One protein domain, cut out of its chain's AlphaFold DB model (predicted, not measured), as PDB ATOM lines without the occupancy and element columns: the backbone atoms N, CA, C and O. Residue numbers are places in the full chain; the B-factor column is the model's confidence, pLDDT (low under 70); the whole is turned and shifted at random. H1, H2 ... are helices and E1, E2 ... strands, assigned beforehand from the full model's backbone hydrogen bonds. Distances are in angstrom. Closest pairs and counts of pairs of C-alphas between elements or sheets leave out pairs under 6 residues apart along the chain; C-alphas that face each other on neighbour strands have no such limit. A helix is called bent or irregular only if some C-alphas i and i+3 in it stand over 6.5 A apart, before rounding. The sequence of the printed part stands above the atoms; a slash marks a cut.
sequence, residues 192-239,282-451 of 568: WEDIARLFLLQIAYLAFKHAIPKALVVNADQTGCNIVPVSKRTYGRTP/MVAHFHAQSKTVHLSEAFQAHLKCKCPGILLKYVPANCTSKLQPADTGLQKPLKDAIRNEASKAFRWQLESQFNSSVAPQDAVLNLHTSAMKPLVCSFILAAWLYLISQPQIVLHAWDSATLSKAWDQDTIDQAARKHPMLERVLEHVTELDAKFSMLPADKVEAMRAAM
ATOM      1  N   TRP A 192     187.371  74.738 174.733       95.50
ATOM      2  CA  TRP A 192     186.615  75.985 174.537       95.50
ATOM      3  C   TRP A 192     186.190  76.662 175.850       95.50
ATOM      4  O   TRP A 192     185.987  77.875 175.855       95.50
ATOM      5  N   GLU A 193     186.038  75.901 176.937       97.19
ATOM      6  CA  GLU A 193     185.681  76.418 178.263       97.19
ATOM      7  C   GLU A 193     186.839  77.196 178.892       97.19
ATOM      8  O   GLU A 193     186.627  78.295 179.405       97.19
ATOM      9  N   ASP A 194     188.068  76.696 178.760       96.56
ATOM     10  CA  ASP A 194     189.273  77.397 179.211       96.56
ATOM     11  C   ASP A 194     189.517  78.655 178.380       96.56
ATOM     12  O   ASP A 194     189.762  79.734 178.926       96.56
ATOM     13  N   ILE A 195     189.344  78.555 177.056       95.44
ATOM     14  CA  ILE A 195     189.391  79.705 176.144       95.44
ATOM     15  C   ILE A 195     188.334  80.748 176.539       95.44
ATOM     16  O   ILE A 195     188.623  81.946 176.565       95.44
ATOM     17  N   ALA A 196     187.111  80.313 176.852       96.31
ATOM     18  CA  ALA A 196     186.027  81.182 177.295       96.31
ATOM     19  C   ALA A 196     186.345  81.866 178.626       96.31
ATOM     20  O   ALA A 196     186.145  83.075 178.756       96.31
ATOM     21  N   ARG A 197     186.877  81.116 179.595       96.88
ATOM     22  CA  ARG A 197     187.272  81.639 180.903       96.88
ATOM     23  C   ARG A 197     188.400  82.656 180.777       96.88
ATOM     24  O   ARG A 197     188.298  83.740 181.341       96.88
ATOM     25  N   LEU A 198     189.447  82.346 180.013       95.56
ATOM     26  CA  LEU A 198     190.548  83.274 179.760       95.56
ATOM     27  C   LEU A 198     190.047  84.549 179.073       95.56
ATOM     28  O   LEU A 198     190.423  85.651 179.464       95.56
ATOM     29  N   PHE A 199     189.165  84.407 178.082       95.81
ATOM     30  CA  PHE A 199     188.558  85.543 177.398       95.81
ATOM     31  C   PHE A 199     187.757  86.432 178.353       95.81
ATOM     32  O   PHE A 199     187.914  87.650 178.322       95.81
ATOM     33  N   LEU A 200     186.951  85.834 179.234       97.06
ATOM     34  CA  LEU A 200     186.198  86.554 180.260       97.06
ATOM     35  C   LEU A 200     187.127  87.325 181.210       97.06
ATOM     36  O   LEU A 200     186.911  88.515 181.431       97.06
ATOM     37  N   LEU A 201     188.184  86.680 181.712       96.62
ATOM     38  CA  LEU A 201     189.159  87.306 182.615       96.62
ATOM     39  C   LEU A 201     189.915  88.461 181.947       96.62
ATOM     40  O   LEU A 201     190.145  89.487 182.575       96.62
ATOM     41  N   GLN A 202     190.251  88.339 180.661       95.06
ATOM     42  CA  GLN A 202     190.859  89.435 179.901       95.06
ATOM     43  C   GLN A 202     189.929  90.650 179.803       95.06
ATOM     44  O   GLN A 202     190.397  91.781 179.873       95.06
ATOM     45  N   ILE A 203     188.624  90.433 179.631       95.69
ATOM     46  CA  ILE A 203     187.643  91.526 179.578       95.69
ATOM     47  C   ILE A 203     187.480  92.158 180.955       95.69
ATOM     48  O   ILE A 203     187.481  93.380 181.043       95.69
ATOM     49  N   ALA A 204     187.381  91.344 182.008       96.44
ATOM     50  CA  ALA A 204     187.282  91.821 183.384       96.44
ATOM     51  C   ALA A 204     188.497  92.673 183.768       96.44
ATOM     52  O   ALA A 204     188.342  93.776 184.280       96.44
ATOM     53  N   TYR A 205     189.700  92.211 183.420       95.62
ATOM     54  CA  TYR A 205     190.927  92.967 183.628       95.62
ATOM     55  C   TYR A 205     190.929  94.306 182.878       95.62
ATOM     56  O   TYR A 205     191.222  95.333 183.479       95.62
ATOM     57  N   LEU A 206     190.563  94.327 181.590       94.06
ATOM     58  CA  LEU A 206     190.488  95.578 180.822       94.06
ATOM     59  C   LEU A 206     189.426  96.530 181.386       94.06
ATOM     60  O   LEU A 206     189.659  97.734 181.448       94.06
ATOM     61  N   ALA A 207     188.274  95.998 181.798       95.06
ATOM     62  CA  ALA A 207     187.210  96.782 182.405       95.06
ATOM     63  C   ALA A 207     187.655  97.402 183.733       95.06
ATOM     64  O   ALA A 207     187.383  98.574 183.963       95.06
ATOM     65  N   PHE A 208     188.384  96.650 184.556       95.25
ATOM     66  CA  PHE A 208     188.961  97.135 185.805       95.25
ATOM     67  C   PHE A 208     190.075  98.168 185.565       95.25
ATOM     68  O   PHE A 208     189.946  99.304 186.010       95.25
ATOM     69  N   LYS A 209     191.116  97.817 184.791       94.31
ATOM     70  CA  LYS A 209     192.295  98.668 184.518       94.31
ATOM     71  C   LYS A 209     191.914 100.039 183.969       94.31
ATOM     72  O   LYS A 209     192.557 101.035 184.278       94.31
ATOM     73  N   HIS A 210     190.890 100.077 183.126       93.94
ATOM     74  CA  HIS A 210     190.473 101.281 182.419       93.94
ATOM     75  C   HIS A 210     189.130 101.839 182.909       93.94
ATOM     76  O   HIS A 210     188.542 102.675 182.226       93.94
ATOM     77  N   ALA A 211     188.624 101.350 184.049       95.56
ATOM     78  CA  ALA A 211     187.336 101.739 184.625       95.56
ATOM     79  C   ALA A 211     186.183 101.764 183.594       95.56
ATOM     80  O   ALA A 211     185.365 102.683 183.568       95.56
ATOM     81  N   ILE A 212     186.120 100.764 182.702       94.62
ATOM     82  CA  ILE A 212     185.164 100.728 181.588       94.62
ATOM     83  C   ILE A 212     183.787 100.320 182.125       94.62
ATOM     84  O   ILE A 212     183.591  99.155 182.500       94.62
ATOM     85  N   PRO A 213     182.784 101.215 182.119       95.56
ATOM     86  CA  PRO A 213     181.434 100.846 182.508       95.56
ATOM     87  C   PRO A 213     180.833  99.865 181.495       95.56
ATOM     88  O   PRO A 213     181.052  99.970 180.285       95.56
ATOM     89  N   LYS A 214     179.976  98.956 181.976       94.19
ATOM     90  CA  LYS A 214     179.275  97.957 181.146       94.19
ATOM     91  C   LYS A 214     178.566  98.564 179.927       94.19
ATOM     92  O   LYS A 214     178.500  97.936 178.875       94.19
ATOM     93  N   ALA A 215     178.064  99.793 180.051       93.31
ATOM     94  CA  ALA A 215     177.365 100.506 178.983       93.31
ATOM     95  C   ALA A 215     178.257 100.895 177.784       93.31
ATOM     96  O   ALA A 215     177.730 101.103 176.694       93.31
ATOM     97  N   LEU A 216     179.583 100.973 177.957       94.62
ATOM     98  CA  LEU A 216     180.526 101.333 176.887       94.62
ATOM     99  C   LEU A 216     181.095 100.122 176.137       94.62
ATOM    100  O   LEU A 216     181.964 100.250 175.272       94.62
ATOM    101  N   VAL A 217     180.589  98.930 176.438       94.12
ATOM    102  CA  VAL A 217     181.022  97.699 175.793       94.12
ATOM    103  C   VAL A 217     180.099  97.369 174.624       94.12
ATOM    104  O   VAL A 217     178.923  97.048 174.778       94.12
ATOM    105  N   VAL A 218     180.653  97.463 173.416       94.38
ATOM    106  CA  VAL A 218     179.922  97.356 172.154       94.38
ATOM    107  C   VAL A 218     180.279  96.050 171.460       94.38
ATOM    108  O   VAL A 218     181.438  95.775 171.157       94.38
ATOM    109  N   ASN A 219     179.265  95.247 171.143       93.94
ATOM    110  CA  ASN A 219     179.427  94.054 170.320       93.94
ATOM    111  C   ASN A 219     179.049  94.334 168.861       93.94
ATOM    112  O   ASN A 219     178.011  94.940 168.597       93.94
ATOM    113  N   ALA A 220     179.853  93.842 167.917       91.25
ATOM    114  CA  ALA A 220     179.559  93.918 166.494       91.25
ATOM    115  C   ALA A 220     179.721  92.561 165.800       91.25
ATOM    116  O   ALA A 220     180.618  91.768 166.095       91.25
ATOM    117  N   ASP A 221     178.831  92.307 164.841       92.88
ATOM    118  CA  ASP A 221     178.974  91.224 163.874       92.88
ATOM    119  C   ASP A 221     178.315  91.573 162.540       92.88
ATOM    120  O   ASP A 221     177.357  92.347 162.471       92.88
ATOM    121  N   GLN A 222     178.772  90.914 161.478       90.50
ATOM    122  CA  GLN A 222     178.077  90.880 160.206       90.50
ATOM    123  C   GLN A 222     177.314  89.568 160.032       90.50
ATOM    124  O   GLN A 222     177.907  88.495 159.903       90.50
ATOM    125  N   THR A 223     176.005  89.679 159.804       91.62
ATOM    126  CA  THR A 223     175.159  88.514 159.569       91.62
ATOM    127  C   THR A 223     174.386  88.556 158.254       91.62
ATOM    128  O   THR A 223     173.949  89.602 157.781       91.62
ATOM    129  N   GLY A 224     174.214  87.385 157.634       91.31
ATOM    130  CA  GLY A 224     173.377  87.232 156.444       91.31
ATOM    131  C   GLY A 224     171.918  86.985 156.821       91.31
ATOM    132  O   GLY A 224     171.639  86.110 157.647       91.31
ATOM    133  N   CYS A 225     170.991  87.699 156.178       90.94
ATOM    134  CA  CYS A 225     169.556  87.471 156.324       90.94
ATOM    135  C   CYS A 225     168.946  87.027 154.987       90.94
ATOM    136  O   CYS A 225     169.171  87.649 153.950       90.94
ATOM    137  N   ASN A 226     168.169  85.943 155.013       90.06
ATOM    138  CA  ASN A 226     167.347  85.544 153.873       90.06
ATOM    139  C   ASN A 226     165.989  86.223 154.030       90.06
ATOM    140  O   ASN A 226     165.274  85.924 154.986       90.06
ATOM    141  N   ILE A 227     165.668  87.128 153.111       90.06
ATOM    142  CA  ILE A 227     164.441  87.932 153.152       90.06
ATOM    143  C   ILE A 227     163.254  87.124 152.630       90.06
ATOM    144  O   ILE A 227     162.180  87.133 153.222       90.06
ATOM    145  N   VAL A 228     163.475  86.357 151.562       85.31
ATOM    146  CA  VAL A 228     162.467  85.442 151.028       85.31
ATOM    147  C   VAL A 228     162.265  84.299 152.028       85.31
ATOM    148  O   VAL A 228     163.247  83.626 152.374       85.31
ATOM    149  N   PRO A 229     161.033  84.067 152.518       71.12
ATOM    150  CA  PRO A 229     160.752  83.021 153.488       71.12
ATOM    151  C   PRO A 229     160.964  81.645 152.853       71.12
ATOM    152  O   PRO A 229     160.082  81.058 152.239       71.12
ATOM    153  N   VAL A 230     162.166  81.104 153.025       75.31
ATOM    154  CA  VAL A 230     162.478  79.714 152.706       75.31
ATOM    155  C   VAL A 230     162.411  78.885 153.976       75.31
ATOM    156  O   VAL A 230     163.137  79.128 154.943       75.31
ATOM    157  N   SER A 231     161.544  77.873 153.971       80.50
ATOM    158  CA  SER A 231     161.545  76.860 155.022       80.50
ATOM    159  C   SER A 231     162.935  76.229 155.126       80.50
ATOM    160  O   SER A 231     163.524  75.819 154.128       80.50
ATOM    161  N   LYS A 232     163.444  76.087 156.357       82.00
ATOM    162  CA  LYS A 232     164.673  75.318 156.635       82.00
ATOM    163  C   LYS A 232     164.515  73.833 156.320       82.00
ATOM    164  O   LYS A 232     165.508  73.104 156.293       82.00
ATOM    165  N   ARG A 233     163.266  73.388 156.177       88.25
ATOM    166  CA  ARG A 233     162.914  72.007 155.909       88.25
ATOM    167  C   ARG A 233     162.346  71.843 154.510       88.25
ATOM    168  O   ARG A 233     161.507  72.642 154.100       88.25
ATOM    169  N   THR A 234     162.766  70.788 153.832       92.44
ATOM    170  CA  THR A 234     162.252  70.393 152.523       92.44
ATOM    171  C   THR A 234     162.063  68.879 152.481       92.44
ATOM    172  O   THR A 234     162.762  68.135 153.178       92.44
ATOM    173  N   TYR A 235     161.099  68.403 151.701       92.69
ATOM    174  CA  TYR A 235     160.998  66.989 151.378       92.69
ATOM    175  C   TYR A 235     162.126  66.585 150.432       92.69
ATOM    176  O   TYR A 235     162.362  67.227 149.415       92.69
ATOM    177  N   GLY A 236     162.813  65.498 150.768       90.75
ATOM    178  CA  GLY A 236     163.813  64.872 149.910       90.75
ATOM    179  C   GLY A 236     163.694  63.354 149.947       90.75
ATOM    180  O   GLY A 236     163.103  62.793 150.876       90.75
ATOM    181  N   ARG A 237     164.263  62.679 148.943       90.94
ATOM    182  CA  ARG A 237     164.277  61.211 148.881       90.94
ATOM    183  C   ARG A 237     165.003  60.620 150.083       90.94
ATOM    184  O   ARG A 237     166.192  60.869 150.281       90.94
ATOM    185  N   THR A 238     164.261  59.849 150.869       86.69
ATOM    186  CA  THR A 238     164.695  58.610 151.530       86.69
ATOM    187  C   THR A 238     166.050  58.050 151.071       86.69
ATOM    188  O   THR A 238     166.002  57.557 149.950       86.69
ATOM    189  N   PRO A 239     167.249  58.149 151.704       76.88
ATOM    190  CA  PRO A 239     168.295  57.232 151.275       76.88
ATOM    191  C   PRO A 239     167.745  55.835 151.535       76.88
ATOM    192  O   PRO A 239     167.200  55.584 152.616       76.88
ATOM    193  N   MET A 282     185.973 105.553 176.774       46.31
ATOM    194  CA  MET A 282     186.609 104.344 176.239       46.31
ATOM    195  C   MET A 282     185.552 103.332 175.792       46.31
ATOM    196  O   MET A 282     184.745 102.877 176.597       46.31
ATOM    197  N   VAL A 283     185.553 102.966 174.510       51.25
ATOM    198  CA  VAL A 283     184.626 101.974 173.949       51.25
ATOM    199  C   VAL A 283     185.371 100.658 173.772       51.25
ATOM    200  O   VAL A 283     186.337 100.588 173.012       51.25
ATOM    201  N   ALA A 284     184.922  99.593 174.434       55.16
ATOM    202  CA  ALA A 284     185.444  98.256 174.166       55.16
ATOM    203  C   ALA A 284     184.656  97.647 173.001       55.16
ATOM    204  O   ALA A 284     183.454  97.401 173.122       55.16
ATOM    205  N   HIS A 285     185.307  97.427 171.860       58.38
ATOM    206  CA  HIS A 285     184.661  96.874 170.672       58.38
ATOM    207  C   HIS A 285     184.974  95.388 170.524       58.38
ATOM    208  O   HIS A 285     186.133  94.991 170.391       58.38
ATOM    209  N   PHE A 286     183.928  94.564 170.501       56.31
ATOM    210  CA  PHE A 286     184.026  93.122 170.318       56.31
ATOM    211  C   PHE A 286     183.645  92.743 168.903       56.31
ATOM    212  O   PHE A 286     182.463  92.777 168.552       56.31
ATOM    213  N   HIS A 287     184.629  92.338 168.103       48.59
ATOM    214  CA  HIS A 287     184.386  91.908 166.732       48.59
ATOM    215  C   HIS A 287     184.729  90.434 166.560       48.59
ATOM    216  O   HIS A 287     185.859  90.015 166.822       48.59
ATOM    217  N   ALA A 288     183.771  89.637 166.082       46.34
ATOM    218  CA  ALA A 288     184.048  88.268 165.682       46.34
ATOM    219  C   ALA A 288     183.864  88.087 164.185       46.34
ATOM    220  O   ALA A 288     182.776  88.159 163.634       46.34
ATOM    221  N   GLN A 289     184.989  87.818 163.552       48.31
ATOM    222  CA  GLN A 289     185.210  86.938 162.419       48.31
ATOM    223  C   GLN A 289     186.574  87.390 161.936       48.31
ATOM    224  O   GLN A 289     186.713  88.521 161.464       48.31
ATOM    225  N   SER A 290     187.573  86.509 162.014       47.19
ATOM    226  CA  SER A 290     188.896  86.706 161.409       47.19
ATOM    227  C   SER A 290     188.808  86.691 159.872       47.19
ATOM    228  O   SER A 290     189.606  86.077 159.164       47.19
ATOM    229  N   LYS A 291     187.792  87.341 159.299       59.22
ATOM    230  CA  LYS A 291     187.889  87.855 157.948       59.22
ATOM    231  C   LYS A 291     189.061  88.822 157.999       59.22
ATOM    232  O   LYS A 291     189.049  89.764 158.787       59.22
ATOM    233  N   THR A 292     190.040  88.567 157.144       68.81
ATOM    234  CA  THR A 292     191.312  89.292 156.980       68.81
ATOM    235  C   THR A 292     191.217  90.817 157.020       68.81
ATOM    236  O   THR A 292     192.226  91.475 157.213       68.81
ATOM    237  N   VAL A 293     190.029  91.397 156.846       78.31
ATOM    238  CA  VAL A 293     189.824  92.846 156.874       78.31
ATOM    239  C   VAL A 293     189.749  93.423 158.287       78.31
ATOM    240  O   VAL A 293     190.250  94.519 158.492       78.31
ATOM    241  N   HIS A 294     189.185  92.720 159.270       81.25
ATOM    242  CA  HIS A 294     189.104  93.262 160.638       81.25
ATOM    243  C   HIS A 294     190.439  93.181 161.374       81.25
ATOM    244  O   HIS A 294     190.715  94.008 162.226       81.25
ATOM    245  N   LEU A 295     191.280  92.232 160.966       83.69
ATOM    246  CA  LEU A 295     192.673  92.127 161.390       83.69
ATOM    247  C   LEU A 295     193.614  92.969 160.513       83.69
ATOM    248  O   LEU A 295     194.820  92.907 160.698       83.69
ATOM    249  N   SER A 296     193.098  93.705 159.519       85.38
ATOM    250  CA  SER A 296     193.969  94.500 158.651       85.38
ATOM    251  C   SER A 296     194.448  95.754 159.370       85.38
ATOM    252  O   SER A 296     193.654  96.456 159.997       85.38
ATOM    253  N   GLU A 297     195.729  96.064 159.206       82.62
ATOM    254  CA  GLU A 297     196.358  97.263 159.756       82.62
ATOM    255  C   GLU A 297     195.604  98.533 159.355       82.62
ATOM    256  O   GLU A 297     195.268  99.341 160.209       82.62
ATOM    257  N   ALA A 298     195.219  98.665 158.082       86.81
ATOM    258  CA  ALA A 298     194.456  99.818 157.606       86.81
ATOM    259  C   ALA A 298     193.142 100.036 158.380       86.81
ATOM    260  O   ALA A 298     192.741 101.173 158.611       86.81
ATOM    261  N   PHE A 299     192.461  98.959 158.787       87.38
ATOM    262  CA  PHE A 299     191.245  99.063 159.595       87.38
ATOM    263  C   PHE A 299     191.561  99.436 161.047       87.38
ATOM    264  O   PHE A 299     190.910 100.322 161.596       87.38
ATOM    265  N   GLN A 300     192.569  98.804 161.654       86.12
ATOM    266  CA  GLN A 300     192.972  99.106 163.028       86.12
ATOM    267  C   GLN A 300     193.516 100.536 163.166       86.12
ATOM    268  O   GLN A 300     193.119 101.253 164.078       86.12
ATOM    269  N   ALA A 301     194.361 100.980 162.233       86.56
ATOM    270  CA  ALA A 301     194.879 102.342 162.162       86.56
ATOM    271  C   ALA A 301     193.745 103.357 161.981       86.56
ATOM    272  O   ALA A 301     193.723 104.385 162.650       86.56
ATOM    273  N   HIS A 302     192.755 103.047 161.136       87.88
ATOM    274  CA  HIS A 302     191.570 103.887 160.990       87.88
ATOM    275  C   HIS A 302     190.765 103.984 162.292       87.88
ATOM    276  O   HIS A 302     190.389 105.088 162.682       87.88
ATOM    277  N   LEU A 303     190.528 102.860 162.981       87.94
ATOM    278  CA  LEU A 303     189.838 102.853 164.272       87.94
ATOM    279  C   LEU A 303     190.599 103.656 165.328       87.94
ATOM    280  O   LEU A 303     189.994 104.510 165.963       87.94
ATOM    281  N   LYS A 304     191.913 103.448 165.468       85.88
ATOM    282  CA  LYS A 304     192.758 104.200 166.411       85.88
ATOM    283  C   LYS A 304     192.778 105.698 166.092       85.88
ATOM    284  O   LYS A 304     192.638 106.518 166.987       85.88
ATOM    285  N   CYS A 305     192.884 106.065 164.813       88.56
ATOM    286  CA  CYS A 305     192.873 107.461 164.370       88.56
ATOM    287  C   CYS A 305     191.525 108.154 164.632       88.56
ATOM    288  O   CYS A 305     191.492 109.328 164.992       88.56
ATOM    289  N   LYS A 306     190.401 107.454 164.433       92.25
ATOM    290  CA  LYS A 306     189.056 108.029 164.612       92.25
ATOM    291  C   LYS A 306     188.538 107.940 166.045       92.25
ATOM    292  O   LYS A 306     187.699 108.753 166.422       92.25
ATOM    293  N   CYS A 307     189.007 106.964 166.813       89.88
ATOM    294  CA  CYS A 307     188.554 106.651 168.164       89.88
ATOM    295  C   CYS A 307     189.766 106.229 169.022       89.88
ATOM    296  O   CYS A 307     189.927 105.041 169.290       89.88
ATOM    297  N   PRO A 308     190.634 107.162 169.456       86.25
ATOM    298  CA  PRO A 308     191.890 106.827 170.143       86.25
ATOM    299  C   PRO A 308     191.699 106.075 171.470       86.25
ATOM    300  O   PRO A 308     192.572 105.308 171.859       86.25
ATOM    301  N   GLY A 309     190.543 106.218 172.127       87.00
ATOM    302  CA  GLY A 309     190.189 105.473 173.342       87.00
ATOM    303  C   GLY A 309     189.546 104.100 173.106       87.00
ATOM    304  O   GLY A 309     189.048 103.496 174.056       87.00
ATOM    305  N   ILE A 310     189.469 103.613 171.860       89.88
ATOM    306  CA  ILE A 310     188.836 102.322 171.568       89.88
ATOM    307  C   ILE A 310     189.770 101.165 171.932       89.88
ATOM    308  O   ILE A 310     190.902 101.078 171.455       89.88
ATOM    309  N   LEU A 311     189.267 100.224 172.729       91.06
ATOM    310  CA  LEU A 311     189.955  98.967 173.002       91.06
ATOM    311  C   LEU A 311     189.314  97.862 172.171       91.06
ATOM    312  O   LEU A 311     188.144  97.516 172.347       91.06
ATOM    313  N   LEU A 312     190.072  97.320 171.224       90.62
ATOM    314  CA  LEU A 312     189.583  96.286 170.322       90.62
ATOM    315  C   LEU A 312     189.872  94.905 170.906       90.62
ATOM    316  O   LEU A 312     191.025  94.557 171.156       90.62
ATOM    317  N   LYS A 313     188.826  94.095 171.081       91.94
ATOM    318  CA  LYS A 313     188.953  92.731 171.590       91.94
ATOM    319  C   LYS A 313     188.272  91.734 170.659       91.94
ATOM    320  O   LYS A 313     187.073  91.795 170.405       91.94
ATOM    321  N   TYR A 314     189.040  90.783 170.137       91.88
ATOM    322  CA  TYR A 314     188.514  89.773 169.221       91.88
ATOM    323  C   TYR A 314     187.968  88.565 169.973       91.88
ATOM    324  O   TYR A 314     188.602  88.065 170.900       91.88
ATOM    325  N   VAL A 315     186.816  88.062 169.532       92.44
ATOM    326  CA  VAL A 315     186.271  86.803 170.054       92.44
ATOM    327  C   VAL A 315     187.167  85.642 169.598       92.44
ATOM    328  O   VAL A 315     187.488  85.577 168.403       92.44
ATOM    329  N   PRO A 316     187.541  84.709 170.496       93.25
ATOM    330  CA  PRO A 316     188.383  83.574 170.149       93.25
ATOM    331  C   PRO A 316     187.851  82.771 168.961       93.25
ATOM    332  O   PRO A 316     186.639  82.628 168.745       93.25
ATOM    333  N   ALA A 317     188.782  82.226 168.176       90.31
ATOM    334  CA  ALA A 317     188.447  81.451 166.994       90.31
ATOM    335  C   ALA A 317     187.495  80.298 167.345       90.31
ATOM    336  O   ALA A 317     187.620  79.630 168.367       90.31
ATOM    337  N   ASN A 318     186.519  80.068 166.471       91.62
ATOM    338  CA  ASN A 318     185.473  79.060 166.626       91.62
ATOM    339  C   ASN A 318     184.559  79.184 167.865       91.62
ATOM    340  O   ASN A 318     183.699  78.323 168.028       91.62
ATOM    341  N   CYS A 319     184.646  80.257 168.656       94.62
ATOM    342  CA  CYS A 319     183.862  80.419 169.885       94.62
ATOM    343  C   CYS A 319     182.693  81.416 169.764       94.62
ATOM    344  O   CYS A 319     182.023  81.707 170.752       94.62
ATOM    345  N   THR A 320     182.390  81.926 168.564       92.62
ATOM    346  CA  THR A 320     181.363  82.973 168.362       92.62
ATOM    347  C   THR A 320     179.971  82.552 168.835       92.62
ATOM    348  O   THR A 320     179.295  83.308 169.523       92.62
ATOM    349  N   SER A 321     179.600  81.290 168.597       93.19
ATOM    350  CA  SER A 321     178.326  80.712 169.051       93.19
ATOM    351  C   SER A 321     178.132  80.670 170.574       93.19
ATOM    352  O   SER A 321     177.028  80.369 171.027       93.19
ATOM    353  N   LYS A 322     179.192  80.929 171.348       95.62
ATOM    354  CA  LYS A 322     179.198  80.903 172.813       95.62
ATOM    355  C   LYS A 322     179.568  82.245 173.429       95.62
ATOM    356  O   LYS A 322     178.989  82.586 174.441       95.62
ATOM    357  N   LEU A 323     180.497  82.990 172.832       95.88
ATOM    358  CA  LEU A 323     181.120  84.163 173.462       95.88
ATOM    359  C   LEU A 323     180.747  85.496 172.811       95.88
ATOM    360  O   LEU A 323     181.214  86.543 173.247       95.88
ATOM    361  N   GLN A 324     179.926  85.490 171.757       94.62
ATOM    362  CA  GLN A 324     179.525  86.709 171.062       94.62
ATOM    363  C   GLN A 324     178.025  86.981 171.262       94.62
ATOM    364  O   GLN A 324     177.210  86.268 170.674       94.62
ATOM    365  N   PRO A 325     177.642  88.039 172.007       96.31
ATOM    366  CA  PRO A 325     176.241  88.409 172.234       96.31
ATOM    367  C   PRO A 325     175.392  88.478 170.954       96.31
ATOM    368  O   PRO A 325     174.241  88.030 170.926       96.31
ATOM    369  N   ALA A 326     175.964  88.990 169.854       95.50
ATOM    370  CA  ALA A 326     175.278  89.014 168.568       95.50
ATOM    371  C   ALA A 326     174.831  87.615 168.109       95.50
ATOM    372  O   ALA A 326     173.664  87.437 167.748       95.50
ATOM    373  N   ASP A 327     175.727  86.630 168.143       94.25
ATOM    374  CA  ASP A 327     175.456  85.262 167.689       94.25
ATOM    375  C   ASP A 327     174.588  84.477 168.683       94.25
ATOM    376  O   ASP A 327     173.710  83.719 168.257       94.25
ATOM    377  N   THR A 328     174.800  84.661 169.990       95.06
ATOM    378  CA  THR A 328     174.110  83.894 171.043       95.06
ATOM    379  C   THR A 328     172.638  84.276 171.175       95.06
ATOM    380  O   THR A 328     171.796  83.393 171.360       95.06
ATOM    381  N   GLY A 329     172.301  85.567 171.053       95.19
ATOM    382  CA  GLY A 329     170.957  86.045 171.386       95.19
ATOM    383  C   GLY A 329     170.353  87.106 170.469       95.19
ATOM    384  O   GLY A 329     169.135  87.107 170.312       95.19
ATOM    385  N   LEU A 330     171.137  87.972 169.814       95.62
ATOM    386  CA  LEU A 330     170.571  89.130 169.090       95.62
ATOM    387  C   LEU A 330     170.162  88.824 167.646       95.62
ATOM    388  O   LEU A 330     169.095  89.225 167.174       95.62
ATOM    389  N   GLN A 331     171.010  88.108 166.906       95.38
ATOM    390  CA  GLN A 331     170.830  87.942 165.466       95.38
ATOM    391  C   GLN A 331     169.590  87.139 165.102       95.38
ATOM    392  O   GLN A 331     168.993  87.375 164.050       95.38
ATOM    393  N   LYS A 332     169.226  86.138 165.908       94.50
ATOM    394  CA  LYS A 332     168.065  85.296 165.612       94.50
ATOM    395  C   LYS A 332     166.763  86.109 165.702       94.50
ATOM    396  O   LYS A 332     166.093  86.166 164.670       94.50
ATOM    397  N   PRO A 333     166.442  86.789 166.820       96.69
ATOM    398  CA  PRO A 333     165.295  87.692 166.899       96.69
ATOM    399  C   PRO A 333     165.291  88.758 165.800       96.69
ATOM    400  O   PRO A 333     164.270  88.928 165.139       96.69
ATOM    401  N   LEU A 334     166.439  89.391 165.519       96.44
ATOM    402  CA  LEU A 334     166.555  90.377 164.439       96.44
ATOM    403  C   LEU A 334     166.147  89.786 163.080       96.44
ATOM    404  O   LEU A 334     165.307  90.336 162.372       96.44
ATOM    405  N   LYS A 335     166.728  88.642 162.702       95.06
ATOM    406  CA  LYS A 335     166.433  87.989 161.417       95.06
ATOM    407  C   LYS A 335     164.998  87.481 161.346       95.06
ATOM    408  O   LYS A 335     164.446  87.415 160.251       95.06
ATOM    409  N   ASP A 336     164.435  87.041 162.466       94.19
ATOM    410  CA  ASP A 336     163.053  86.575 162.538       94.19
ATOM    411  C   ASP A 336     162.090  87.759 162.343       94.19
ATOM    412  O   ASP A 336     161.184  87.658 161.519       94.19
ATOM    413  N   ALA A 337     162.354  88.911 162.971       95.62
ATOM    414  CA  ALA A 337     161.607  90.147 162.744       95.62
ATOM    415  C   ALA A 337     161.709  90.633 161.285       95.62
ATOM    416  O   ALA A 337     160.680  90.857 160.651       95.62
ATOM    417  N   ILE A 338     162.915  90.671 160.697       95.94
ATOM    418  CA  ILE A 338     163.103  91.009 159.269       95.94
ATOM    419  C   ILE A 338     162.280  90.075 158.370       95.94
ATOM    420  O   ILE A 338     161.615  90.527 157.441       95.94
ATOM    421  N   ARG A 339     162.307  88.761 158.635       93.50
ATOM    422  CA  ARG A 339     161.549  87.774 157.851       93.50
ATOM    423  C   ARG A 339     160.039  87.941 158.004       93.50
ATOM    424  O   ARG A 339     159.315  87.729 157.031       93.50
ATOM    425  N   ASN A 340     159.566  88.320 159.186       92.19
ATOM    426  CA  ASN A 340     158.152  88.584 159.428       92.19
ATOM    427  C   ASN A 340     157.669  89.803 158.633       92.19
ATOM    428  O   ASN A 340     156.644  89.704 157.959       92.19
ATOM    429  N   GLU A 341     158.425  90.902 158.645       95.31
ATOM    430  CA  GLU A 341     158.088  92.111 157.881       95.31
ATOM    431  C   GLU A 341     158.157  91.880 156.372       95.31
ATOM    432  O   GLU A 341     157.216  92.207 155.650       95.31
ATOM    433  N   ALA A 342     159.190  91.182 155.898       94.25
ATOM    434  CA  ALA A 342     159.269  90.767 154.503       94.25
ATOM    435  C   ALA A 342     158.061  89.918 154.081       94.25
ATOM    436  O   ALA A 342     157.465  90.140 153.030       94.25
ATOM    437  N   SER A 343     157.643  88.976 154.931       90.19
ATOM    438  CA  SER A 343     156.476  88.130 154.662       90.19
ATOM    439  C   SER A 343     155.163  88.915 154.645       90.19
ATOM    440  O   SER A 343     154.227  88.496 153.970       90.19
ATOM    441  N   LYS A 344     155.049  90.018 155.399       89.44
ATOM    442  CA  LYS A 344     153.893  90.927 155.322       89.44
ATOM    443  C   LYS A 344     153.899  91.691 153.999       89.44
ATOM    444  O   LYS A 344     152.890  91.675 153.307       89.44
ATOM    445  N   ALA A 345     155.038  92.271 153.622       92.81
ATOM    446  CA  ALA A 345     155.175  93.019 152.374       92.81
ATOM    447  C   ALA A 345     154.891  92.150 151.137       92.81
ATOM    448  O   ALA A 345     154.160  92.569 150.246       92.81
ATOM    449  N   PHE A 346     155.401  90.914 151.102       92.69
ATOM    450  CA  PHE A 346     155.128  89.995 149.993       92.69
ATOM    451  C   PHE A 346     153.668  89.549 149.935       92.69
ATOM    452  O   PHE A 346     153.115  89.450 148.846       92.69
ATOM    453  N   ARG A 347     153.024  89.315 151.086       86.62
ATOM    454  CA  ARG A 347     151.581  89.031 151.114       86.62
ATOM    455  C   ARG A 347     150.783  90.200 150.565       86.62
ATOM    456  O   ARG A 347     149.951  89.981 149.701       86.62
ATOM    457  N   TRP A 348     151.107  91.418 150.984       92.69
ATOM    458  CA  TRP A 348     150.446  92.618 150.488       92.69
ATOM    459  C   TRP A 348     150.605  92.790 148.966       92.69
ATOM    460  O   TRP A 348     149.620  93.048 148.284       92.69
ATOM    461  N   GLN A 349     151.804  92.563 148.413       92.06
ATOM    462  CA  GLN A 349     152.033  92.617 146.957       92.06
ATOM    463  C   GLN A 349     151.228  91.568 146.175       92.06
ATOM    464  O   GLN A 349     150.796  91.830 145.052       92.06
ATOM    465  N   LEU A 350     151.053  90.370 146.736       88.69
ATOM    466  CA  LEU A 350     150.241  89.321 146.117       88.69
ATOM    467  C   LEU A 350     148.748  89.632 146.247       88.69
ATOM    468  O   LEU A 350     148.025  89.553 145.263       88.69
ATOM    469  N   GLU A 351     148.298  90.066 147.425       82.81
ATOM    470  CA  GLU A 351     146.918  90.498 147.667       82.81
ATOM    471  C   GLU A 351     146.521  91.648 146.733       82.81
ATOM    472  O   GLU A 351     145.438  91.612 146.160       82.81
ATOM    473  N   SER A 352     147.400  92.630 146.491       92.19
ATOM    474  CA  SER A 352     147.116  93.714 145.542       92.19
ATOM    475  C   SER A 352     146.955  93.222 144.101       92.19
ATOM    476  O   SER A 352     146.113  93.739 143.368       92.19
ATOM    477  N   GLN A 353     147.728  92.208 143.698       92.50
ATOM    478  CA  GLN A 353     147.598  91.591 142.375       92.50
ATOM    479  C   GLN A 353     146.288  90.805 142.269       92.50
ATOM    480  O   GLN A 353     145.546  90.981 141.305       92.50
ATOM    481  N   PHE A 354     145.939  90.026 143.293       87.62
ATOM    482  CA  PHE A 354     144.679  89.278 143.327       87.62
ATOM    483  C   PHE A 354     143.451  90.191 143.351       87.62
ATOM    484  O   PHE A 354     142.485  89.931 142.641       87.62
ATOM    485  N   ASN A 355     143.504  91.300 144.090       90.06
ATOM    486  CA  ASN A 355     142.441  92.308 144.096       90.06
ATOM    487  C   ASN A 355     142.307  93.032 142.747       90.06
ATOM    488  O   ASN A 355     141.254  93.589 142.454       90.06
ATOM    489  N   SER A 356     143.355  92.998 141.923       94.69
ATOM    490  CA  SER A 356     143.348  93.499 140.544       94.69
ATOM    491  C   SER A 356     142.980  92.407 139.528       94.69
ATOM    492  O   SER A 356     143.231  92.567 138.337       94.69
ATOM    493  N   SER A 357     142.417  91.287 139.994       93.50
ATOM    494  CA  SER A 357     142.017  90.129 139.185       93.50
ATOM    495  C   SER A 357     143.160  89.467 138.403       93.50
ATOM    496  O   SER A 357     142.908  88.769 137.422       93.50
ATOM    497  N   VAL A 358     144.417  89.644 138.830       89.75
ATOM    498  CA  VAL A 358     145.545  88.880 138.279       89.75
ATOM    499  C   VAL A 358     145.376  87.422 138.693       89.75
ATOM    500  O   VAL A 358     145.213  87.120 139.881       89.75
ATOM    501  N   ALA A 359     145.404  86.514 137.719       80.88
ATOM    502  CA  ALA A 359     145.254  85.096 137.998       80.88
ATOM    503  C   ALA A 359     146.431  84.587 138.859       80.88
ATOM    504  O   ALA A 359     147.560  85.060 138.696       80.88
ATOM    505  N   PRO A 360     146.219  83.618 139.769       77.31
ATOM    506  CA  PRO A 360     147.268  83.137 140.670       77.31
ATOM    507  C   PRO A 360     148.569  82.697 139.986       77.31
ATOM    508  O   PRO A 360     149.645  82.906 140.542       77.31
ATOM    509  N   GLN A 361     148.476  82.116 138.788       80.50
ATOM    510  CA  GLN A 361     149.617  81.684 137.978       80.50
ATOM    511  C   GLN A 361     150.435  82.838 137.382       80.50
ATOM    512  O   GLN A 361     151.623  82.665 137.119       80.50
ATOM    513  N   ASP A 362     149.816  84.007 137.218       86.81
ATOM    514  CA  ASP A 362     150.430  85.197 136.625       86.81
ATOM    515  C   ASP A 362     150.933  86.174 137.696       86.81
ATOM    516  O   ASP A 362     151.568  87.181 137.382       86.81
ATOM    517  N   ALA A 363     150.669  85.890 138.976       85.44
ATOM    518  CA  ALA A 363     151.123  86.725 140.074       85.44
ATOM    519  C   ALA A 363     152.641  86.602 140.267       85.44
ATOM    520  O   ALA A 363     153.174  85.539 140.600       85.44
ATOM    521  N   VAL A 364     153.352  87.721 140.115       90.56
ATOM    522  CA  VAL A 364     154.816  87.774 140.206       90.56
ATOM    523  C   VAL A 364     155.232  88.646 141.386       90.56
ATOM    524  O   VAL A 364     154.808  89.791 141.533       90.56
ATOM    525  N   LEU A 365     156.113  88.117 142.241       89.88
ATOM    526  CA  LEU A 365     156.799  88.920 143.254       89.88
ATOM    527  C   LEU A 365     157.972  89.659 142.610       89.88
ATOM    528  O   LEU A 365     158.891  89.034 142.078       89.88
ATOM    529  N   ASN A 366     157.982  90.987 142.709       91.75
ATOM    530  CA  ASN A 366     159.104  91.783 142.229       91.75
ATOM    531  C   ASN A 366     160.276  91.696 143.216       91.75
ATOM    532  O   ASN A 366     160.354  92.436 144.197       91.75
ATOM    533  N   LEU A 367     161.201  90.778 142.939       92.75
ATOM    534  CA  LEU A 367     162.412  90.568 143.733       92.75
ATOM    535  C   LEU A 367     163.632  91.319 143.176       92.75
ATOM    536  O   LEU A 367     164.753  91.084 143.635       92.75
ATOM    537  N   HIS A 368     163.449  92.217 142.199       91.81
ATOM    538  CA  HIS A 368     164.555  93.018 141.680       91.81
ATOM    539  C   HIS A 368     165.151  93.893 142.782       91.81
ATOM    540  O   HIS A 368     164.447  94.474 143.607       91.81
ATOM    541  N   THR A 369     166.477  94.038 142.770       90.06
ATOM    542  CA  THR A 369     167.209  94.819 143.776       90.06
ATOM    543  C   THR A 369     166.706  96.261 143.884       90.06
ATOM    544  O   THR A 369     166.668  96.798 144.988       90.06
ATOM    545  N   SER A 370     166.304  96.890 142.775       94.75
ATOM    546  CA  SER A 370     165.730  98.244 142.762       94.75
ATOM    547  C   SER A 370     164.442  98.338 143.586       94.75
ATOM    548  O   SER A 370     164.322  99.241 144.407       94.75
ATOM    549  N   ALA A 371     163.532  97.374 143.432       92.94
ATOM    550  CA  ALA A 371     162.289  97.297 144.198       92.94
ATOM    551  C   ALA A 371     162.529  96.871 145.657       92.94
ATOM    552  O   ALA A 371     161.897  97.383 146.578       92.94
ATOM    553  N   MET A 372     163.475  95.956 145.887       93.56
ATOM    554  CA  MET A 372     163.749  95.421 147.219       93.56
ATOM    555  C   MET A 372     164.501  96.400 148.122       93.56
ATOM    556  O   MET A 372     164.216  96.436 149.312       93.56
ATOM    557  N   LYS A 373     165.451  97.189 147.601       92.75
ATOM    558  CA  LYS A 373     166.279  98.130 148.385       92.75
ATOM    559  C   LYS A 373     165.485  98.984 149.392       92.75
ATOM    560  O   LYS A 373     165.812  98.903 150.578       92.75
ATOM    561  N   PRO A 374     164.451  99.752 148.989       93.00
ATOM    562  CA  PRO A 374     163.686 100.571 149.933       93.00
ATOM    563  C   PRO A 374     162.941  99.717 150.970       93.00
ATOM    564  O   PRO A 374     162.914 100.053 152.155       93.00
ATOM    565  N   LEU A 375     162.410  98.563 150.555       95.19
ATOM    566  CA  LEU A 375     161.724  97.633 151.449       95.19
ATOM    567  C   LEU A 375     162.677  97.043 152.496       95.19
ATOM    568  O   LEU A 375     162.333  96.993 153.674       95.19
ATOM    569  N   VAL A 376     163.898  96.663 152.109       95.19
ATOM    570  CA  VAL A 376     164.905  96.124 153.036       95.19
ATOM    571  C   VAL A 376     165.203  97.111 154.164       95.19
ATOM    572  O   VAL A 376     165.255  96.692 155.320       95.19
ATOM    573  N   CYS A 377     165.344  98.404 153.863       95.00
ATOM    574  CA  CYS A 377     165.538  99.430 154.891       95.00
ATOM    575  C   CYS A 377     164.361  99.470 155.876       95.00
ATOM    576  O   CYS A 377     164.585  99.477 157.086       95.00
ATOM    577  N   SER A 378     163.120  99.407 155.376       96.25
ATOM    578  CA  SER A 378     161.928  99.363 156.235       96.25
ATOM    579  C   SER A 378     161.893  98.117 157.130       96.25
ATOM    580  O   SER A 378     161.580  98.216 158.315       96.25
ATOM    581  N   PHE A 379     162.307  96.952 156.611       96.69
ATOM    582  CA  PHE A 379     162.345  95.704 157.379       96.69
ATOM    583  C   PHE A 379     163.393  95.756 158.490       96.69
ATOM    584  O   PHE A 379     163.139  95.293 159.600       96.69
ATOM    585  N   ILE A 380     164.572  96.315 158.197       96.12
ATOM    586  CA  ILE A 380     165.645  96.488 159.183       96.12
ATOM    587  C   ILE A 380     165.204  97.467 160.265       96.12
ATOM    588  O   ILE A 380     165.387  97.168 161.440       96.12
ATOM    589  N   LEU A 381     164.600  98.598 159.886       96.62
ATOM    590  CA  LEU A 381     164.110  99.589 160.840       96.62
ATOM    591  C   LEU A 381     163.056  98.982 161.772       96.62
ATOM    592  O   LEU A 381     163.183  99.089 162.986       96.62
ATOM    593  N   ALA A 382     162.061  98.282 161.229       97.06
ATOM    594  CA  ALA A 382     161.045  97.612 162.035       97.06
ATOM    595  C   ALA A 382     161.646  96.539 162.962       97.06
ATOM    596  O   ALA A 382     161.269  96.438 164.130       97.06
ATOM    597  N   ALA A 383     162.624  95.766 162.480       96.62
ATOM    598  CA  ALA A 383     163.324  94.778 163.295       96.62
ATOM    599  C   ALA A 383     164.190  95.416 164.396       96.62
ATOM    600  O   ALA A 383     164.281  94.872 165.496       96.62
ATOM    601  N   TRP A 384     164.795  96.573 164.126       96.56
ATOM    602  CA  TRP A 384     165.507  97.371 165.119       96.56
ATOM    603  C   TRP A 384     164.554  97.914 166.188       96.56
ATOM    604  O   TRP A 384     164.797  97.705 167.374       96.56
ATOM    605  N   LEU A 385     163.432  98.517 165.777       97.38
ATOM    606  CA  LEU A 385     162.382  98.999 166.681       97.38
ATOM    607  C   LEU A 385     161.853  97.872 167.585       97.38
ATOM    608  O   LEU A 385     161.669  98.063 168.786       97.38
ATOM    609  N   TYR A 386     161.681  96.672 167.027       96.81
ATOM    610  CA  TYR A 386     161.330  95.478 167.790       96.81
ATOM    611  C   TYR A 386     162.374  95.149 168.869       96.81
ATOM    612  O   TYR A 386     162.003  94.920 170.020       96.81
ATOM    613  N   LEU A 387     163.668  95.159 168.535       95.88
ATOM    614  CA  LEU A 387     164.727  94.870 169.506       95.88
ATOM    615  C   LEU A 387     164.812  95.917 170.618       95.88
ATOM    616  O   LEU A 387     164.889  95.541 171.783       95.88
ATOM    617  N   ILE A 388     164.766  97.213 170.287       96.31
ATOM    618  CA  ILE A 388     164.860  98.275 171.306       96.31
ATOM    619  C   ILE A 388     163.629  98.312 172.218       96.31
ATOM    620  O   ILE A 388     163.739  98.704 173.373       96.31
ATOM    621  N   SER A 389     162.466  97.853 171.734       97.56
ATOM    622  CA  SER A 389     161.270  97.688 172.571       97.56
ATOM    623  C   SER A 389     161.390  96.537 173.581       97.56
ATOM    624  O   SER A 389     160.544  96.396 174.460       97.56
ATOM    625  N   GLN A 390     162.426  95.701 173.453       97.19
ATOM    626  CA  GLN A 390     162.647  94.495 174.246       97.19
ATOM    627  C   GLN A 390     164.092  94.424 174.771       97.19
ATOM    628  O   GLN A 390     164.847  93.521 174.391       97.19
ATOM    629  N   PRO A 391     164.495  95.343 175.670       96.06
ATOM    630  CA  PRO A 391     165.864  95.413 176.186       96.06
ATOM    631  C   PRO A 391     166.331  94.108 176.852       96.06
ATOM    632  O   PRO A 391     167.513  93.772 176.790       96.06
ATOM    633  N   GLN A 392     165.410  93.311 177.402       97.56
ATOM    634  CA  GLN A 392     165.708  91.996 177.973       97.56
ATOM    635  C   GLN A 392     166.340  91.018 176.972       97.56
ATOM    636  O   GLN A 392     167.133  90.177 177.380       97.56
ATOM    637  N   ILE A 393     166.043  91.128 175.666       96.69
ATOM    638  CA  ILE A 393     166.686  90.291 174.637       96.69
ATOM    639  C   ILE A 393     168.185  90.583 174.596       96.69
ATOM    640  O   ILE A 393     168.992  89.663 174.464       96.69
ATOM    641  N   VAL A 394     168.552  91.862 174.710       93.38
ATOM    642  CA  VAL A 394     169.947  92.296 174.696       93.38
ATOM    643  C   VAL A 394     170.648  91.821 175.956       93.38
ATOM    644  O   VAL A 394     171.664  91.144 175.844       93.38
ATOM    645  N   LEU A 395     170.074  92.082 177.132       94.88
ATOM    646  CA  LEU A 395     170.638  91.640 178.412       94.88
ATOM    647  C   LEU A 395     170.853  90.123 178.442       94.88
ATOM    648  O   LEU A 395     171.972  89.663 178.648       94.88
ATOM    649  N   HIS A 396     169.826  89.350 178.077       97.00
ATOM    650  CA  HIS A 396     169.925  87.895 178.006       97.00
ATOM    651  C   HIS A 396     170.993  87.423 177.007       97.00
ATOM    652  O   HIS A 396     171.627  86.395 177.230       97.00
ATOM    653  N   ALA A 397     171.213  88.137 175.897       96.69
ATOM    654  CA  ALA A 397     172.266  87.800 174.939       96.69
ATOM    655  C   ALA A 397     173.677  87.975 175.531       96.69
ATOM    656  O   ALA A 397     174.543  87.129 175.294       96.69
ATOM    657  N   TRP A 398     173.891  89.033 176.317       96.62
ATOM    658  CA  TRP A 398     175.136  89.266 177.058       96.62
ATOM    659  C   TRP A 398     175.349  88.227 178.161       96.62
ATOM    660  O   TRP A 398     176.447  87.679 178.275       96.62
ATOM    661  N   ASP A 399     174.294  87.887 178.901       96.31
ATOM    662  CA  ASP A 399     174.337  86.856 179.943       96.31
ATOM    663  C   ASP A 399     174.609  85.470 179.345       96.31
ATOM    664  O   ASP A 399     175.481  84.740 179.813       96.31
ATOM    665  N   SER A 400     173.939  85.134 178.236       96.62
ATOM    666  CA  SER A 400     174.158  83.886 177.488       96.62
ATOM    667  C   SER A 400     175.571  83.784 176.918       96.62
ATOM    668  O   SER A 400     176.075  82.678 176.735       96.62
ATOM    669  N   ALA A 401     176.201  84.925 176.619       96.38
ATOM    670  CA  ALA A 401     177.591  84.996 176.186       96.38
ATOM    671  C   ALA A 401     178.593  84.975 177.352       96.38
ATOM    672  O   ALA A 401     179.797  85.061 177.121       96.38
ATOM    673  N   THR A 402     178.111  84.886 178.597       96.00
ATOM    674  CA  THR A 402     178.869  84.955 179.860       96.00
ATOM    675  C   THR A 402     179.614  86.267 180.111       96.00
ATOM    676  O   THR A 402     180.243  86.423 181.151       96.00
ATOM    677  N   LEU A 403     179.494  87.248 179.212       95.75
ATOM    678  CA  LEU A 403     180.253  88.497 179.264       95.75
ATOM    679  C   LEU A 403     179.771  89.457 180.351       95.75
ATOM    680  O   LEU A 403     180.557  90.270 180.822       95.75
ATOM    681  N   SER A 404     178.513  89.351 180.788       95.69
ATOM    682  CA  SER A 404     178.008  90.154 181.911       95.69
ATOM    683  C   SER A 404     178.810  89.953 183.196       95.69
ATOM    684  O   SER A 404     178.904  90.896 183.975       95.69
ATOM    685  N   LYS A 405     179.415  88.772 183.378       97.12
ATOM    686  CA  LYS A 405     180.201  88.425 184.566       97.12
ATOM    687  C   LYS A 405     181.541  89.151 184.651       97.12
ATOM    688  O   LYS A 405     182.173  89.134 185.695       97.12
ATOM    689  N   ALA A 406     181.984  89.805 183.574       97.00
ATOM    690  CA  ALA A 406     183.250  90.536 183.573       97.00
ATOM    691  C   ALA A 406     183.277  91.704 184.580       97.00
ATOM    692  O   ALA A 406     184.353  92.183 184.913       97.00
ATOM    693  N   TRP A 407     182.108  92.144 185.055       97.44
ATOM    694  CA  TRP A 407     181.957  93.187 186.074       97.44
ATOM    695  C   TRP A 407     181.624  92.639 187.467       97.44
ATOM    696  O   TRP A 407     181.403  93.426 188.383       97.44
ATOM    697  N   ASP A 408     181.566  91.318 187.643       97.69
ATOM    698  CA  ASP A 408     181.376  90.723 188.965       97.69
ATOM    699  C   ASP A 408     182.688  90.832 189.753       97.69
ATOM    700  O   ASP A 408     183.752  90.507 189.216       97.69
ATOM    701  N   GLN A 409     182.619  91.225 191.030       97.56
ATOM    702  CA  GLN A 409     183.812  91.442 191.860       97.56
ATOM    703  C   GLN A 409     184.723  90.207 191.912       97.56
ATOM    704  O   GLN A 409     185.920  90.329 191.699       97.56
ATOM    705  N   ASP A 410     184.160  89.004 192.066       98.12
ATOM    706  CA  ASP A 410     184.938  87.754 192.056       98.12
ATOM    707  C   ASP A 410     185.706  87.543 190.737       98.12
ATOM    708  O   ASP A 410     186.859  87.109 190.731       98.12
ATOM    709  N   THR A 411     185.103  87.899 189.598       97.75
ATOM    710  CA  THR A 411     185.774  87.775 188.295       97.75
ATOM    711  C   THR A 411     186.883  88.815 188.154       97.75
ATOM    712  O   THR A 411     187.949  88.496 187.624       97.75
ATOM    713  N   ILE A 412     186.659  90.036 188.651       97.25
ATOM    714  CA  ILE A 412     187.669  91.098 188.704       97.25
ATOM    715  C   ILE A 412     188.837  90.672 189.598       97.25
ATOM    716  O   ILE A 412     189.978  90.735 189.152       97.25
ATOM    717  N   ASP A 413     188.578  90.150 190.796       96.62
ATOM    718  CA  ASP A 413     189.610  89.687 191.729       96.62
ATOM    719  C   ASP A 413     190.420  88.528 191.136       96.62
ATOM    720  O   ASP A 413     191.647  88.483 191.238       96.62
ATOM    721  N   GLN A 414     189.756  87.584 190.457       97.25
ATOM    722  CA  GLN A 414     190.437  86.516 189.722       97.25
ATOM    723  C   GLN A 414     191.310  87.061 188.590       97.25
ATOM    724  O   GLN A 414     192.400  86.535 188.350       97.25
ATOM    725  N   ALA A 415     190.842  88.088 187.882       95.88
ATOM    726  CA  ALA A 415     191.596  88.726 186.815       95.88
ATOM    727  C   ALA A 415     192.799  89.507 187.372       95.88
ATOM    728  O   ALA A 415     193.896  89.384 186.831       95.88
ATOM    729  N   ALA A 416     192.629  90.216 188.492       93.25
ATOM    730  CA  ALA A 416     193.684  90.937 189.200       93.25
ATOM    731  C   ALA A 416     194.762  89.988 189.750       93.25
ATOM    732  O   ALA A 416     195.947  90.220 189.540       93.25
ATOM    733  N   ARG A 417     194.382  88.847 190.343       95.25
ATOM    734  CA  ARG A 417     195.347  87.810 190.770       95.25
ATOM    735  C   ARG A 417     196.167  87.249 189.608       95.25
ATOM    736  O   ARG A 417     197.326  86.895 189.775       95.25
ATOM    737  N   LYS A 418     195.575  87.171 188.414       93.56
ATOM    738  CA  LYS A 418     196.252  86.717 187.188       93.56
ATOM    739  C   LYS A 418     196.866  87.862 186.382       93.56
ATOM    740  O   LYS A 418     197.288  87.630 185.248       93.56
ATOM    741  N   HIS A 419     196.935  89.067 186.946       89.75
ATOM    742  CA  HIS A 419     197.370  90.272 186.254       89.75
ATOM    743  C   HIS A 419     198.698  90.110 185.499       89.75
ATOM    744  O   HIS A 419     198.684  90.360 184.292       89.75
ATOM    745  N   PRO A 420     199.793  89.594 186.103       90.75
ATOM    746  CA  PRO A 420     201.074  89.490 185.399       90.75
ATOM    747  C   PRO A 420     200.997  88.586 184.165       90.75
ATOM    748  O   PRO A 420     201.612  88.847 183.136       90.75
ATOM    749  N   MET A 421     200.199  87.517 184.241       91.00
ATOM    750  CA  MET A 421     199.969  86.614 183.115       91.00
ATOM    751  C   MET A 421     199.113  87.286 182.033       91.00
ATOM    752  O   MET A 421     199.401  87.156 180.845       91.00
ATOM    753  N   LEU A 422     198.049  87.990 182.426       86.75
ATOM    754  CA  LEU A 422     197.139  88.653 181.491       86.75
ATOM    755  C   LEU A 422     197.811  89.822 180.768       86.75
ATOM    756  O   LEU A 422     197.586  89.979 179.570       86.75
ATOM    757  N   GLU A 423     198.642  90.593 181.468       87.06
ATOM    758  CA  GLU A 423     199.410  91.695 180.895       87.06
ATOM    759  C   GLU A 423     200.406  91.167 179.858       87.06
ATOM    760  O   GLU A 423     200.314  91.573 178.703       87.06
ATOM    761  N   ARG A 424     201.190  90.124 180.179       85.81
ATOM    762  CA  ARG A 424     202.062  89.449 179.196       85.81
ATOM    763  C   ARG A 424     201.302  88.940 177.973       85.81
ATOM    764  O   ARG A 424     201.789  89.044 176.852       85.81
ATOM    765  N   VAL A 425     200.111  88.367 178.156       80.25
ATOM    766  CA  VAL A 425     199.295  87.890 177.026       80.25
ATOM    767  C   VAL A 425     198.806  89.060 176.168       80.25
ATOM    768  O   VAL A 425     198.793  88.948 174.943       80.25
ATOM    769  N   LEU A 426     198.399  90.173 176.779       80.06
ATOM    770  CA  LEU A 426     197.969  91.369 176.052       80.06
ATOM    771  C   LEU A 426     199.139  92.029 175.315       80.06
ATOM    772  O   LEU A 426     198.994  92.329 174.132       80.06
ATOM    773  N   GLU A 427     200.287  92.165 175.973       85.00
ATOM    774  CA  GLU A 427     201.535  92.667 175.397       85.00
ATOM    775  C   GLU A 427     201.983  91.803 174.223       85.00
ATOM    776  O   GLU A 427     202.220  92.313 173.130       85.00
ATOM    777  N   HIS A 428     201.991  90.480 174.392       80.31
ATOM    778  CA  HIS A 428     202.351  89.551 173.327       80.31
ATOM    779  C   HIS A 428     201.409  89.657 172.123       80.31
ATOM    780  O   HIS A 428     201.857  89.604 170.978       80.31
ATOM    781  N   VAL A 429     200.105  89.846 172.349       74.19
ATOM    782  CA  VAL A 429     199.145  90.084 171.259       74.19
ATOM    783  C   VAL A 429     199.438  91.411 170.559       74.19
ATOM    784  O   VAL A 429     199.460  91.442 169.330       74.19
ATOM    785  N   THR A 430     199.721  92.487 171.301       76.12
ATOM    786  CA  THR A 430     200.091  93.777 170.696       76.12
ATOM    787  C   THR A 430     201.421  93.721 169.947       76.12
ATOM    788  O   THR A 430     201.537  94.307 168.873       76.12
ATOM    789  N   GLU A 431     202.404  92.975 170.453       79.69
ATOM    790  CA  GLU A 431     203.676  92.744 169.776       79.69
ATOM    791  C   GLU A 431     203.506  91.923 168.507       79.69
ATOM    792  O   GLU A 431     204.139  92.223 167.500       79.69
ATOM    793  N   LEU A 432     202.692  90.866 168.539       73.19
ATOM    794  CA  LEU A 432     202.405  90.068 167.354       73.19
ATOM    795  C   LEU A 432     201.700  90.913 166.297       73.19
ATOM    796  O   LEU A 432     202.068  90.823 165.130       73.19
ATOM    797  N   ASP A 433     200.754  91.762 166.699       64.19
ATOM    798  CA  ASP A 433     200.100  92.703 165.791       64.19
ATOM    799  C   ASP A 433     201.112  93.700 165.198       64.19
ATOM    800  O   ASP A 433     201.101  93.920 163.986       64.19
ATOM    801  N   ALA A 434     202.044  94.228 166.002       75.50
ATOM    802  CA  ALA A 434     203.111  95.117 165.532       75.50
ATOM    803  C   ALA A 434     204.120  94.405 164.606       75.50
ATOM    804  O   ALA A 434     204.490  94.911 163.548       75.50
ATOM    805  N   LYS A 435     204.547  93.186 164.949       74.75
ATOM    806  CA  LYS A 435     205.433  92.364 164.108       74.75
ATOM    807  C   LYS A 435     204.748  92.010 162.792       74.75
ATOM    808  O   LYS A 435     205.394  92.017 161.749       74.75
ATOM    809  N   PHE A 436     203.444  91.735 162.823       65.06
ATOM    810  CA  PHE A 436     202.663  91.443 161.628       65.06
ATOM    811  C   PHE A 436     202.460  92.683 160.748       65.06
ATOM    812  O   PHE A 436     202.498  92.545 159.526       65.06
ATOM    813  N   SER A 437     202.302  93.881 161.329       60.75
ATOM    814  CA  SER A 437     202.235  95.136 160.563       60.75
ATOM    815  C   SER A 437     203.571  95.514 159.921       60.75
ATOM    816  O   SER A 437     203.592  96.116 158.855       60.75
ATOM    817  N   MET A 438     204.698  95.110 160.513       75.00
ATOM    818  CA  MET A 438     206.024  95.341 159.927       75.00
ATOM    819  C   MET A 438     206.425  94.313 158.856       75.00
ATOM    820  O   MET A 438     207.495  94.444 158.259       75.00
ATOM    821  N   LEU A 439     205.611  93.283 158.587       72.06
ATOM    822  CA  LEU A 439     205.927  92.330 157.525       72.06
ATOM    823  C   LEU A 439     205.769  92.996 156.149       72.06
ATOM    824  O   LEU A 439     204.694  93.518 155.842       72.06
ATOM    825  N   PRO A 440     206.794  92.929 155.279       86.00
ATOM    826  CA  PRO A 440     206.671  93.439 153.924       86.00
ATOM    827  C   PRO A 440     205.579  92.672 153.159       86.00
ATOM    828  O   PRO A 440     205.270  91.506 153.443       86.00
ATOM    829  N   ALA A 441     204.925  93.371 152.229       78.81
ATOM    830  CA  ALA A 441     203.700  92.901 151.580       78.81
ATOM    831  C   ALA A 441     203.868  91.537 150.880       78.81
ATOM    832  O   ALA A 441     202.945  90.721 150.895       78.81
ATOM    833  N   ASP A 442     205.058  91.263 150.345       87.31
ATOM    834  CA  ASP A 442     205.458  90.001 149.717       87.31
ATOM    835  C   ASP A 442     205.401  88.812 150.693       87.31
ATOM    836  O   ASP A 442     204.847  87.759 150.365       87.31
ATOM    837  N   LYS A 443     205.879  88.978 151.935       78.75
ATOM    838  CA  LYS A 443     205.791  87.941 152.979       78.75
ATOM    839  C   LYS A 443     204.348  87.678 153.390       78.75
ATOM    840  O   LYS A 443     203.960  86.522 153.585       78.75
ATOM    841  N   VAL A 444     203.534  88.730 153.490       72.12
ATOM    842  CA  VAL A 444     202.103  88.593 153.796       72.12
ATOM    843  C   VAL A 444     201.384  87.828 152.679       72.12
ATOM    844  O   VAL A 444     200.546  86.963 152.959       72.12
ATOM    845  N   GLU A 445     201.714  88.091 151.414       78.94
ATOM    846  CA  GLU A 445     201.184  87.340 150.272       78.94
ATOM    847  C   GLU A 445     201.653  85.883 150.255       78.94
ATOM    848  O   GLU A 445     200.820  84.987 150.095       78.94
ATOM    849  N   ALA A 446     202.933  85.619 150.526       84.94
ATOM    850  CA  ALA A 446     203.469  84.263 150.629       84.94
ATOM    851  C   ALA A 446     202.766  83.449 151.733       84.94
ATOM    852  O   ALA A 446     202.357  82.306 151.510       84.94
ATOM    853  N   MET A 447     202.526  84.048 152.906       75.31
ATOM    854  CA  MET A 447     201.767  83.409 153.988       75.31
ATOM    855  C   MET A 447     200.315  83.115 153.593       75.31
ATOM    856  O   MET A 447     199.783  82.043 153.909       75.31
ATOM    857  N   ARG A 448     199.654  84.040 152.883       72.94
ATOM    858  CA  ARG A 448     198.296  83.820 152.359       72.94
ATOM    859  C   ARG A 448     198.273  82.688 151.332       72.94
ATOM    860  O   ARG A 448     197.378  81.844 151.406       72.94
ATOM    861  N   ALA A 449     199.252  82.635 150.430       83.94
ATOM    862  CA  ALA A 449     199.400  81.568 149.446       83.94
ATOM    863  C   ALA A 449     199.614  80.205 150.126       83.94
ATOM    864  O   ALA A 449     198.925  79.237 149.802       83.94
ATOM    865  N   ALA A 450     200.468  80.143 151.151       86.00
ATOM    866  CA  ALA A 450     200.706  78.931 151.930       86.00
ATOM    867  C   ALA A 450     199.442  78.446 152.667       86.00
ATOM    868  O   ALA A 450     199.108  77.257 152.632       86.00
ATOM    869  N   MET A 451     198.681  79.351 153.295       76.19
ATOM    870  CA  MET A 451     197.404  79.001 153.931       76.19
ATOM    871  C   MET A 451     196.353  78.530 152.915       76.19
ATOM    872  O   MET A 451     195.613  77.578 153.187       76.19
TER     873      MET A 451
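What this domain is: This is residues 192 to 239 and 282 to 451 of the 568 residues of an uncharacterized protein of Volvox carteri f. nagariensis (UniProt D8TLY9). A small sheet of three parallel strands, E1, E4 and E5, lies near the middle of an elongated, mostly helical structure, with the long helix H4 reaching away from it as an arm and H5 crossing H4. Beside the sheet H1 clusters with H7 and H8, H9 leads off from there towards H10, and residues 231 to 239, with E3, stick out as a thin tail. The printed part has 218 residues, with ten named helices and five named strands in the order H1 E1 E2 E3 E4 H2 E5 H3 H4 H5 H6 H7 H8 H9 H10; the sheet's order is E1 E4 E5. The class is mostly helix, and the whole is loose, with a radius of gyration of the C-alphas of 22.8 A and spans of 75 by 49 by 47 A.

Where its parts are: H1, residues 192 to 209, begins at C-alpha 192 (186.615, 75.985, 174.537) and measures 25.4 A. The strands E1, 217 to 220, E2, 224 to 226, and E3, 233 to 237, follow. After the cut come E4, 284 to 287, H2, 297 to 306, E5, 311 to 314, and H3, 320 to 323. H4, 325 to 355, measures 44.2 A, has a kink of 37 degrees near residue 332 and is irregular, with C-alphas 328 and 331 7.6 A apart. H5, 369 to 388, measures 27.8 A and is only just irregular, with C-alphas 371 and 374 6.7 A apart. H6, 391 to 400, H7, 403 to 407, H8, 409 to 417, H9, 419 to 437, of 26.6 A, and H10, 441 to 451, end at C-alpha 451 (197.404, 79.001, 153.931).

How they stand to each other: In the sheet, N 218 and O 284 of E1 and E4 are 2.8 A apart, and N 285 and O 311 of E4 and E5 2.9 A, both within hydrogen-bond range. E4, H2 and E5 form a strand-helix-strand unit, two parallel neighbour strands with a helix between, and its crossover is right-handed. H1 and H4 only graze the sheet; H2, only just on it with 5 pairs of C-alphas within 10 A, grazes it too. H1 touches H8 about perpendicular at 89 degrees, closest at C-alphas 201 and 415, 5.1 A, and H7 at C-alphas 204 and 406, 4.2 A. H1 and H9 only just touch, with 3 pairs of C-alphas within 8 A, the closest being 202 and 422, 6.5 A. H4 touches H5 at a steep tilt of 50 degrees, opposite ways, closest at C-alphas 337 and 383, 5.0 A; it touches H6 at C-alphas 329 and 397, 4.2 A, and H3 only at the corner, at C-alphas 321 and 327, 5.5 A. E2 and E3 pair with no named strand, and H10 touches no helix. Every O i to N i+4 pair is within hydrogen-bond range in H1, H2, H6, H8, H9 and H10; H4 has 24 of 27, H5 14 of 16 and H7 0 of 1, with 1 of 2 O i to N i+3 pairs, and H3 is too short for such a pair.

The domain as a whole: The C-alphas of Ser 357 and Pro 420, the two farthest apart, are 75.0 A apart. Residues 240 to 281 are not printed, and C-alphas 239 and 282 are 56.4 A apart across the cut. The link from H4 to H5, 13 residues, is long. The mean pLDDT of the printed part is 88.4; residues 282 to 292, 433 and 436 to 437 are under 70.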